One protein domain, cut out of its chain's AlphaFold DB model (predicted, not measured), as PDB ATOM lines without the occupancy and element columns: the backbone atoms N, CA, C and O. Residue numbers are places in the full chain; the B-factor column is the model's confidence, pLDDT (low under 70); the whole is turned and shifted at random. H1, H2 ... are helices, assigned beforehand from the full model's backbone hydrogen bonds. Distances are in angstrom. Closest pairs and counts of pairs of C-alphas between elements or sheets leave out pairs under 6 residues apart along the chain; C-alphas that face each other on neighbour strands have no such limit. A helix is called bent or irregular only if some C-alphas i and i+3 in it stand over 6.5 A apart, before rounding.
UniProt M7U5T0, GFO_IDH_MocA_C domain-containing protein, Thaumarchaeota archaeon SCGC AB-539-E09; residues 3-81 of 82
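Overview. This is residues 3 to 81 of the 82 residues of the protein "GFO_IDH_MocA_C domain-containing protein" of Thaumarchaeota archaeon SCGC AB-539-E09 (UniProt M7U5T0). The domain is an open, flat horseshoe with an empty middle: one limb is the long helix H2 with the small helix H3 packed on its side, the top is helix H1, and the other limb is an unnamed stretch, residues 3 to 27, that folds back on itself in a loop near its far end. Residues 20 to 27 are a bare stretch of backbone that stands free and leads from that loop toward H1, and H1 itself packs on no other helix. The printed part has 79 residues, with three named helices in the order H1, H2, H3 along the chain and no named strand. The class is all helix, though under half of the residues, 38 of 79, are in named elements. The whole is extended, with a radius of gyration of the C-alphas of 20.1 A, and its C-alphas span 46 by 45 by 22 A.

Arrangement. The longest helix is H2, residues 50 to 69. It touches H3, residues 75 to 79, with 7 pairs of C-alphas within 8 A. The closest C-alphas of the two are those of Ala 58 and Leu 78, 6.4 A apart. The two centres are 8.8 A apart, and H2 touches H3 with residues 58 to 62 alone. A tight link of 5 residues joins H2 to H3. On the other side along the chain, a short link of 9 residues joins H2 to H1, residues 28 to 40. H1 and H2 are nevertheless apart, and H1 and H3 are apart too. H1 touches no helix. Residues 20 to 31, of which 28 to 31 belong to H1, stand free. Residues 48 to 53, of which 50 to 53 belong to H2, stand free as well. In H1, H2 and H3 every pair of O of residue i and N of residue i+4 is within hydrogen-bond range.

Along the chain. H2, with 20 residues, runs from Gly 50, whose C-alpha is at (131.279, 125.992, 106.080), to Leu 69, whose C-alpha is at (132.006, 143.132, 128.851). Its first and last C-alphas are 28.5 A apart. H3 has five residues, Leu 75 to Arg 79, and measures 6.6 A from first to last C-alpha; its last C-alpha is at (125.492, 130.384, 117.805). H1, with 13 residues, runs from Pro 28 to Ile 40 and measures 18.4 A from first to last C-alpha. Its first C-alpha is at (149.408, 129.983, 99.620). Before H1, residues 3 to 27 hold no named element; within them residues 7 to 9 are a short run of helix and residues 17 and 18 a short run of strand. None of the three named helices is bent or irregular.

Size, cuts and confidence. The two C-alphas farthest apart are those of Asn 13 and Lys 41, at 50.0 A. The first and last printed C-alphas, those of His 3 and Gln 81, are 41.3 A apart. The outline is flat. The C-alphas of residues 3 to 27 lie 18 to 28 A from the mean of the C-alphas. Without the stretches that stand free, the body of 61 residues spans 46 by 46 by 17 A. The printed part has no cut, and neither link between named helices is long. The full chain has 82 residues, of which 3 to 81 are printed. The mean pLDDT of the printed part is 90.7. Residues 77 to 81 are under 70, and the mean pLDDT of H3 is 70, against 96 for H1 and 94 for H2.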
ATOM      1  N   HIS A   3     161.324 120.670 118.532       90.19
ATOM      2  CA  HIS A   3     160.768 119.527 119.271       90.19
ATOM      3  C   HIS A   3     161.655 119.127 120.459       90.19
ATOM      4  O   HIS A   3     162.832 119.486 120.506       90.19
ATOM      5  N   TYR A   4     161.095 118.367 121.404       92.25
ATOM      6  CA  TYR A   4     161.878 117.666 122.425       92.25
ATOM      7  C   TYR A   4     162.405 116.345 121.840       92.25
ATOM      8  O   TYR A   4     161.618 115.613 121.237       92.25
ATOM      9  N   PRO A   5     163.697 116.003 122.016       88.88
ATOM     10  CA  PRO A   5     164.254 114.744 121.508       88.88
ATOM     11  C   PRO A   5     163.608 113.508 122.138       88.88
ATOM     12  O   PRO A   5     163.489 112.466 121.501       88.88
ATOM     13  N   ASN A   6     163.208 113.635 123.404       89.81
ATOM     14  CA  ASN A   6     162.600 112.580 124.189       89.81
ATOM     15  C   ASN A   6     161.218 113.049 124.691       89.81
ATOM     16  O   ASN A   6     161.160 113.965 125.512       89.81
ATOM     17  N   PRO A   7     160.112 112.420 124.256       84.69
ATOM     18  CA  PRO A   7     158.762 112.772 124.702       84.69
ATOM     19  C   PRO A   7     158.533 112.604 126.211       84.69
ATOM     20  O   PRO A   7     157.688 113.291 126.775       84.69
ATOM     21  N   GLN A   8     159.282 111.718 126.878       89.62
ATOM     22  CA  GLN A   8     159.224 111.537 128.335       89.62
ATOM     23  C   GLN A   8     159.983 112.638 129.104       89.62
ATOM     24  O   GLN A   8     159.868 112.724 130.324       89.62
ATOM     25  N   GLN A   9     160.738 113.488 128.401       88.38
ATOM     26  CA  GLN A   9     161.445 114.661 128.927       88.38
ATOM     27  C   GLN A   9     160.959 115.928 128.207       88.38
ATOM     28  O   GLN A   9     161.743 116.715 127.678       88.38
ATOM     29  N   ALA A  10     159.639 116.099 128.144       86.38
ATOM     30  CA  ALA A  10     159.004 117.281 127.582       86.38
ATOM     31  C   ALA A  10     158.653 118.279 128.695       86.38
ATOM     32  O   ALA A  10     158.005 117.931 129.680       86.38
ATOM     33  N   GLY A  11     159.079 119.530 128.540       85.50
ATOM     34  CA  GLY A  11     158.795 120.610 129.482       85.50
ATOM     35  C   GLY A  11     159.859 121.699 129.425       85.50
ATOM     36  O   GLY A  11     160.980 121.446 128.998       85.50
ATOM     37  N   TRP A  12     159.515 122.899 129.894       89.44
ATOM     38  CA  TRP A  12     160.359 124.101 129.813       89.44
ATOM     39  C   TRP A  12     161.774 123.939 130.399       89.44
ATOM     40  O   TRP A  12     162.673 124.689 130.037       89.44
ATOM     41  N   ASN A  13     161.975 122.953 131.278       93.75
ATOM     42  CA  ASN A  13     163.260 122.646 131.911       93.75
ATOM     43  C   ASN A  13     164.187 121.764 131.052       93.75
ATOM     44  O   ASN A  13     165.325 121.520 131.445       93.75
ATOM     45  N   PHE A  14     163.712 121.253 129.915       92.81
ATOM     46  CA  PHE A  14     164.473 120.377 129.026       92.81
ATOM     47  C   PHE A  14     164.856 121.109 127.731       92.81
ATOM     48  O   PHE A  14     164.110 121.969 127.258       92.81
ATOM     49  N   PRO A  15     166.017 120.797 127.128       89.50
ATOM     50  CA  PRO A  15     166.470 121.480 125.925       89.50
ATOM     51  C   PRO A  15     165.595 121.135 124.715       89.50
ATOM     52  O   PRO A  15     165.314 119.969 124.426       89.50
ATOM     53  N   LEU A  16     165.214 122.170 123.969       93.25
ATOM     54  CA  LEU A  16     164.577 122.041 122.665       93.25
ATOM     55  C   LEU A  16     165.639 121.866 121.579       93.25
ATOM     56  O   LEU A  16     166.673 122.534 121.593       93.25
ATOM     57  N   VAL A  17     165.354 121.017 120.593       92.25
ATOM     58  CA  VAL A  17     166.184 120.887 119.391       92.25
ATOM     59  C   VAL A  17     165.454 121.433 118.172       92.25
ATOM     60  O   VAL A  17     164.233 121.313 118.031       92.25
ATOM     61  N   THR A  18     166.222 122.032 117.264       92.19
ATOM     62  CA  THR A  18     165.702 122.600 116.020       92.19
ATOM     63  C   THR A  18     166.166 121.764 114.842       92.19
ATOM     64  O   THR A  18     167.359 121.599 114.612       92.19
ATOM     65  N   LYS A  19     165.208 121.272 114.060       89.38
ATOM     66  CA  LYS A  19     165.451 120.679 112.746       89.38
ATOM     67  C   LYS A  19     165.002 121.666 111.679       89.38
ATOM     68  O   LYS A  19     163.823 122.029 111.642       89.38
ATOM     69  N   GLN A  20     165.907 122.095 110.809       86.25
ATOM     70  CA  GLN A  20     165.507 122.788 109.587       86.25
ATOM     71  C   GLN A  20     164.953 121.761 108.599       86.25
ATOM     72  O   GLN A  20     165.539 120.703 108.386       86.25
ATOM     73  N   ILE A  21     163.775 122.053 108.061       87.44
ATOM     74  CA  ILE A  21     163.133 121.253 107.021       87.44
ATOM     75  C   ILE A  21     162.979 122.202 105.846       87.44
ATOM     76  O   ILE A  21     162.315 123.230 105.982       87.44
ATOM     77  N   THR A  22     163.623 121.878 104.732       87.38
ATOM     78  CA  THR A  22     163.430 122.616 103.488       87.38
ATOM     79  C   THR A  22     162.062 122.245 102.939       87.38
ATOM     80  O   THR A  22     161.796 121.074 102.680       87.38
ATOM     81  N   VAL A  23     161.190 123.239 102.807       85.38
ATOM     82  CA  VAL A  23     159.877 123.101 102.180       85.38
ATOM     83  C   VAL A  23     159.861 124.050 100.997       85.38
ATOM     84  O   VAL A  23     160.293 125.197 101.122       85.38
ATOM     85  N   GLU A  24     159.398 123.565  99.852       87.75
ATOM     86  CA  GLU A  24     159.215 124.409  98.683       87.75
ATOM     87  C   GLU A  24     158.139 125.457  98.980       87.75
ATOM     88  O   GLU A  24     157.007 125.137  99.358       87.75
ATOM     89  N   SER A  25     158.522 126.728  98.863       85.50
ATOM     90  CA  SER A  25     157.604 127.834  99.085       85.50
ATOM     91  C   SER A  25     156.702 127.969  97.869       85.50
ATOM     92  O   SER A  25     157.171 128.181  96.756       85.50
ATOM     93  N   HIS A  26     155.405 127.858  98.111       89.69
ATOM     94  CA  HIS A  26     154.368 128.129  97.131       89.69
ATOM     95  C   HIS A  26     153.564 129.335  97.603       89.69
ATOM     96  O   HIS A  26     153.446 129.560  98.813       89.69
ATOM     97  N   ASP A  27     152.993 130.089  96.665       95.06
ATOM     98  CA  ASP A  27     152.013 131.111  97.016       95.06
ATOM     99  C   ASP A  27     150.786 130.415  97.641       95.06
ATOM    100  O   ASP A  27     150.127 129.604  96.975       95.06
ATOM    101  N   PRO A  28     150.479 130.681  98.924       93.25
ATOM    102  CA  PRO A  28     149.408 129.983  99.620       93.25
ATOM    103  C   PRO A  28     148.029 130.281  99.022       93.25
ATOM    104  O   PRO A  28     147.155 129.416  99.085       93.25
ATOM    105  N   LEU A  29     147.824 131.461  98.429       95.38
ATOM    106  CA  LEU A  29     146.548 131.829  97.826       95.38
ATOM    107  C   LEU A  29     146.342 131.085  96.506       95.38
ATOM    108  O   LEU A  29     145.254 130.564  96.265       95.38
ATOM    109  N   VAL A  30     147.392 130.970  95.686       96.81
ATOM    110  CA  VAL A  30     147.344 130.171  94.450       96.81
ATOM    111  C   VAL A  30     147.027 128.713  94.780       96.81
ATOM    112  O   VAL A  30     146.046 128.173  94.270       96.81
ATOM    113  N   ALA A  31     147.769 128.115  95.715       94.94
ATOM    114  CA  ALA A  31     147.540 126.735  96.141       94.94
ATOM    115  C   ALA A  31     146.125 126.526  96.723       94.94
ATOM    116  O   ALA A  31     145.496 125.487  96.504       94.94
ATOM    117  N   GLN A  32     145.593 127.513  97.452       95.06
ATOM    118  CA  GLN A  32     144.232 127.462  97.984       95.06
ATOM    119  C   GLN A  32     143.176 127.520  96.874       95.06
ATOM    120  O   GLN A  32     142.213 126.751  96.915       95.06
ATOM    121  N   MET A  33     143.354 128.390  95.879       96.94
ATOM    122  CA  MET A  33     142.433 128.504  94.745       96.94
ATOM    123  C   MET A  33     142.443 127.245  93.874       96.94
ATOM    124  O   MET A  33     141.380 126.779  93.454       96.94
ATOM    125  N   GLU A  34     143.612 126.649  93.650       96.81
ATOM    126  CA  GLU A  34     143.741 125.366  92.955       96.81
ATOM    127  C   GLU A  34     143.003 124.252  93.702       96.81
ATOM    128  O   GLU A  34     142.193 123.540  93.102       96.81
ATOM    129  N   HIS A  35     143.212 124.140  95.020       96.44
ATOM    130  CA  HIS A  35     142.492 123.176  95.852       96.44
ATOM    131  C   HIS A  35     140.976 123.408  95.807       96.44
ATOM    132  O   HIS A  35     140.218 122.458  95.625       96.44
ATOM    133  N   PHE A  36     140.524 124.661  95.897       96.06
ATOM    134  CA  PHE A  36     139.105 125.002  95.805       96.06
ATOM    135  C   PHE A  36     138.488 124.559  94.469       96.06
ATOM    136  O   PHE A  36     137.412 123.960  94.453       96.06
ATOM    137  N   CYS A  37     139.200 124.748  93.354       98.00
ATOM    138  CA  CYS A  37     138.775 124.233  92.050       98.00
ATOM    139  C   CYS A  37     138.647 122.702  92.035       98.00
ATOM    140  O   CYS A  37     137.729 122.181  91.400       98.00
ATOM    141  N   GLN A  38     139.544 121.972  92.710       98.38
ATOM    142  CA  GLN A  38     139.449 120.510  92.814       98.38
ATOM    143  C   GLN A  38     138.262 120.063  93.669       98.38
ATOM    144  O   GLN A  38     137.609 119.082  93.320       98.38
ATOM    145  N   VAL A  39     137.941 120.804  94.732       97.50
ATOM    146  CA  VAL A  39     136.756 120.548  95.563       97.50
ATOM    147  C   VAL A  39     135.469 120.736  94.760       97.50
ATOM    148  O   VAL A  39     134.598 119.875  94.808       97.50
ATOM    149  N   ILE A  40     135.360 121.811  93.967       96.94
ATOM    150  CA  ILE A  40     134.197 122.047  93.084       96.94
ATOM    151  C   ILE A  40     134.022 120.907  92.075       96.94
ATOM    152  O   ILE A  40     132.900 120.536  91.746       96.94
ATOM    153  N   LYS A  41     135.132 120.354  91.579       98.31
ATOM    154  CA  LYS A  41     135.144 119.214  90.651       98.31
ATOM    155  C   LYS A  41     134.935 117.861  91.338       98.31
ATOM    156  O   LYS A  41     135.018 116.848  90.659       98.31
ATOM    157  N   GLU A  42     134.717 117.844  92.654       97.31
ATOM    158  CA  GLU A  42     134.563 116.637  93.477       97.31
ATOM    159  C   GLU A  42     135.802 115.716  93.505       97.31
ATOM    160  O   GLU A  42     135.729 114.571  93.947       97.31
ATOM    161  N   ASN A  43     136.969 116.221  93.092       98.25
ATOM    162  CA  ASN A  43     138.228 115.465  93.092       98.25
ATOM    163  C   ASN A  43     138.917 115.448  94.464       98.25
ATOM    164  O   ASN A  43     139.767 114.601  94.724       98.25
ATOM    165  N   GLU A  44     138.582 116.404  95.329       97.62
ATOM    166  CA  GLU A  44     139.172 116.590  96.654       97.62
ATOM    167  C   GLU A  44     138.086 116.955  97.669       97.62
ATOM    168  O   GLU A  44     137.065 117.553  97.324       97.62
ATOM    169  N   LYS A  45     138.318 116.640  98.946       96.81
ATOM    170  CA  LYS A  45     137.451 117.117 100.036       96.81
ATOM    171  C   LYS A  45     137.932 118.479 100.534       96.81
ATOM    172  O   LYS A  45     139.145 118.683 100.623       96.81
ATOM    173  N   PRO A  46     137.023 119.391 100.921       95.06
ATOM    174  CA  PRO A  46     137.434 120.650 101.519       95.06
ATOM    175  C   PRO A  46     138.203 120.377 102.814       95.06
ATOM    176  O   PRO A  46     137.729 119.643 103.682       95.06
ATOM    177  N   ARG A  47     139.386 120.985 102.955       93.12
ATOM    178  CA  ARG A  47     140.164 120.921 104.207       93.12
ATOM    179  C   ARG A  47     139.422 121.562 105.383       93.12
ATOM    180  O   ARG A  47     139.551 121.096 106.507       93.12
ATOM    181  N   THR A  48     138.638 122.598 105.102       88.62
ATOM    182  CA  THR A  48     137.742 123.280 106.040       88.62
ATOM    183  C   THR A  48     136.400 123.513 105.355       88.62
ATOM    184  O   THR A  48     136.351 123.978 104.217       88.62
ATOM    185  N   ASN A  49     135.308 123.136 106.020       91.00
ATOM    186  CA  ASN A  49     133.949 123.298 105.501       91.00
ATOM    187  C   ASN A  49     133.261 124.538 106.097       91.00
ATOM    188  O   ASN A  49     133.818 125.228 106.953       91.00
ATOM    189  N   GLY A  50     132.046 124.829 105.628       90.44
ATOM    190  CA  GLY A  50     131.279 125.992 106.080       90.44
ATOM    191  C   GLY A  50     130.975 125.954 107.579       90.44
ATOM    192  O   GLY A  50     131.116 126.966 108.261       90.44
ATOM    193  N   GLU A  51     130.639 124.784 108.123       91.44
ATOM    194  CA  GLU A  51     130.380 124.618 109.554       91.44
ATOM    195  C   GLU A  51     131.624 124.886 110.404       91.44
ATOM    196  O   GLU A  51     131.511 125.413 111.511       91.44
ATOM    197  N   ASP A  52     132.809 124.525 109.909       91.88
ATOM    198  CA  ASP A  52     134.070 124.849 110.566       91.88
ATOM    199  C   ASP A  52     134.350 126.352 110.550       91.88
ATOM    200  O   ASP A  52     134.624 126.936 111.599       91.88
ATOM    201  N   ALA A  53     134.149 127.001 109.400       90.88
ATOM    202  CA  ALA A  53     134.277 128.451 109.283       90.88
ATOM    203  C   ALA A  53     133.317 129.197 110.232       90.88
ATOM    204  O   ALA A  53     133.721 130.150 110.902       90.88
ATOM    205  N   LEU A  54     132.070 128.726 110.362       91.50
ATOM    206  CA  LEU A  54     131.094 129.282 111.304       91.50
ATOM    207  C   LEU A  54     131.545 129.145 112.764       91.50
ATOM    208  O   LEU A  54     131.341 130.069 113.553       91.50
ATOM    209  N   ARG A  55     132.192 128.034 113.141       90.56
ATOM    210  CA  ARG A  55     132.759 127.879 114.493       90.56
ATOM    211  C   ARG A  55     133.861 128.901 114.760       90.56
ATOM    212  O   ARG A  55     133.853 129.520 115.825       90.56
ATOM    213  N   SER A  56     134.772 129.113 113.810       92.38
ATOM    214  CA  SER A  56     135.824 130.132 113.938       92.38
ATOM    215  C   SER A  56     135.248 131.543 114.066       92.38
ATOM    216  O   SER A  56     135.708 132.323 114.906       92.38
ATOM    217  N   LEU A  57     134.211 131.863 113.285       92.19
ATOM    218  CA  LEU A  57     133.523 133.150 113.370       92.19
ATOM    219  C   LEU A  57     132.856 133.343 114.738       92.19
ATOM    220  O   LEU A  57     133.067 134.375 115.373       92.19
ATOM    221  N   ALA A  58     132.119 132.342 115.227       92.56
ATOM    222  CA  ALA A  58     131.449 132.404 116.526       92.56
ATOM    223  C   ALA A  58     132.432 132.679 117.677       92.56
ATOM    224  O   ALA A  58     132.165 133.522 118.530       92.56
ATOM    225  N   VAL A  59     133.593 132.017 117.677       94.69
ATOM    226  CA  VAL A  59     134.641 132.255 118.685       94.69
ATOM    227  C   VAL A  59     135.230 133.660 118.558       94.69
ATOM    228  O   VAL A  59     135.414 134.338 119.565       94.69
ATOM    229  N   THR A  60     135.489 134.124 117.335       95.12
ATOM    230  CA  THR A  60     136.024 135.475 117.094       95.12
ATOM    231  C   THR A  60     135.079 136.547 117.637       95.12
ATOM    232  O   THR A  60     135.514 137.460 118.337       95.12
ATOM    233  N   LEU A  61     133.777 136.408 117.377       94.12
ATOM    234  CA  LEU A  61     132.755 137.316 117.897       94.12
ATOM    235  C   LEU A  61     132.649 137.251 119.429       94.12
ATOM    236  O   LEU A  61     132.546 138.290 120.079       94.12
ATOM    237  N   ALA A  62     132.750 136.059 120.022       94.25
ATOM    238  CA  ALA A  62     132.732 135.889 121.473       94.25
ATOM    239  C   ALA A  62     133.929 136.559 122.166       94.25
ATOM    240  O   ALA A  62     133.767 137.141 123.234       94.25
ATOM    241  N   ILE A  63     135.121 136.524 121.558       95.81
ATOM    242  CA  ILE A  63     136.304 137.229 122.076       95.81
ATOM    243  C   ILE A  63     136.050 138.737 122.124       95.81
ATOM    244  O   ILE A  63     136.350 139.377 123.131       95.81
ATOM    245  N   LEU A  64     135.481 139.300 121.052       95.38
ATOM    246  CA  LEU A  64     135.150 140.724 120.996       95.38
ATOM    247  C   LEU A  64     134.125 141.100 122.073       95.38
ATOM    248  O   LEU A  64     134.304 142.100 122.767       95.38
ATOM    249  N   GLU A  65     133.089 140.281 122.247       94.50
ATOM    250  CA  GLU A  65     132.046 140.527 123.244       94.50
ATOM    251  C   GLU A  65     132.569 140.391 124.678       94.50
ATOM    252  O   GLU A  65     132.327 141.263 125.510       94.50
ATOM    253  N   SER A  66     133.358 139.352 124.962       97.19
ATOM    254  CA  SER A  66     134.003 139.176 126.265       97.19
ATOM    255  C   SER A  66     134.934 140.343 126.586       97.19
ATOM    256  O   SER A  66     134.880 140.882 127.690       97.19
ATOM    257  N   GLY A  67     135.725 140.806 125.613       96.94
ATOM    258  CA  GLY A  67     136.577 141.983 125.783       96.94
ATOM    259  C   GLY A  67     135.785 143.263 126.060       96.94
ATOM    260  O   GLY A  67     136.227 144.098 126.845       96.94
ATOM    261  N   ARG A  68     134.596 143.406 125.460       96.75
ATOM    262  CA  ARG A  68     133.693 144.543 125.688       96.75
ATOM    263  C   ARG A  68     133.047 144.508 127.075       96.75
ATOM    264  O   ARG A  68     132.860 145.566 127.674       96.75
ATOM    265  N   LEU A  69     132.670 143.325 127.557       95.94
ATOM    266  CA  LEU A  69     132.006 143.132 128.851       95.94
ATOM    267  C   LEU A  69     132.988 143.050 130.026       95.94
ATOM    268  O   LEU A  69     132.624 143.394 131.144       95.94
ATOM    269  N   GLY A  70     134.222 142.608 129.783       97.69
ATOM    270  CA  GLY A  70     135.188 142.296 130.837       97.69
ATOM    271  C   GLY A  70     134.888 140.987 131.573       97.69
ATOM    272  O   GLY A  70     135.435 140.751 132.648       97.69
ATOM    273  N   GLU A  71     134.032 140.134 131.010       95.69
ATOM    274  CA  GLU A  71     133.532 138.911 131.640       95.69
ATOM    275  C   GLU A  71     133.549 137.729 130.650       95.69
ATOM    276  O   GLU A  71     133.533 137.946 129.431       95.69
ATOM    277  N   PRO A  72     133.586 136.469 131.125       95.12
ATOM    278  CA  PRO A  72     133.440 135.297 130.260       95.12
ATOM    279  C   PRO A  72     132.077 135.263 129.552       95.12
ATOM    280  O   PRO A  72     131.060 135.629 130.139       95.12
ATOM    281  N   VAL A  73     132.042 134.765 128.312       94.06
ATOM    282  CA  VAL A  73     130.803 134.607 127.528       94.06
ATOM    283  C   VAL A  73     130.616 133.163 127.064       94.06
ATOM    284  O   VAL A  73     131.573 132.484 126.689       94.06
ATOM    285  N   GLU A  74     129.367 132.701 127.054       91.62
ATOM    286  CA  GLU A  74     129.005 131.354 126.605       91.62
ATOM    287  C   GLU A  74     128.847 131.291 125.078       91.62
ATOM    288  O   GLU A  74     128.018 131.978 124.480       91.62
ATOM    289  N   LEU A  75     129.605 130.400 124.428       85.88
ATOM    290  CA  LEU A  75     129.595 130.245 122.964       85.88
ATOM    291  C   LEU A  75     128.260 129.727 122.407       85.88
ATOM    292  O   LEU A  75     127.919 129.994 121.253       85.88
ATOM    293  N   SER A  76     127.502 128.975 123.207       76.69
ATOM    294  CA  SER A  76     126.191 128.438 122.822       76.69
ATOM    295  C   SER A  76     125.164 129.548 122.565       76.69
ATOM    296  O   SER A  76     124.358 129.421 121.645       76.69
ATOM    297  N   ALA A  77     125.246 130.658 123.306       61.25
ATOM    298  CA  ALA A  77     124.358 131.807 123.157       61.25
ATOM    299  C   ALA A  77     124.613 132.587 121.855       61.25
ATOM    300  O   ALA A  77     123.669 133.083 121.243       61.25
ATOM    301  N   LEU A  78     125.869 132.647 121.393       62.62
ATOM    302  CA  LEU A  78     126.242 133.347 120.157       62.62
ATOM    303  C   LEU A  78     125.866 132.568 118.890       62.62
ATOM    304  O   LEU A  78     125.511 133.161 117.877       62.62
ATOM    305  N   ARG A  79     125.899 131.231 118.941       64.56
ATOM    306  CA  ARG A  79     125.492 130.384 117.805       64.56
ATOM    307  C   ARG A  79     123.997 130.452 117.498       64.56
ATOM    308  O   ARG A  79     123.619 130.078 116.404       64.56
ATOM    309  N   ALA A  80     123.159 130.914 118.427       61.53
ATOM    310  CA  ALA A  80     121.737 131.143 118.160       61.53
ATOM    311  C   ALA A  80     121.480 132.404 117.308       61.53
ATOM    312  O   ALA A  80     120.353 132.627 116.875       61.53
ATOM    313  N   GLN A  81     122.505 133.239 117.107       58.84
ATOM    314  CA  GLN A  81     122.427 134.516 116.389       58.84
ATOM    315  C   GLN A  81     123.080 134.463 114.995       58.84
ATOM    316  O   GLN A  81     123.003 135.447 114.260       58.84
TER     317      GLN A  81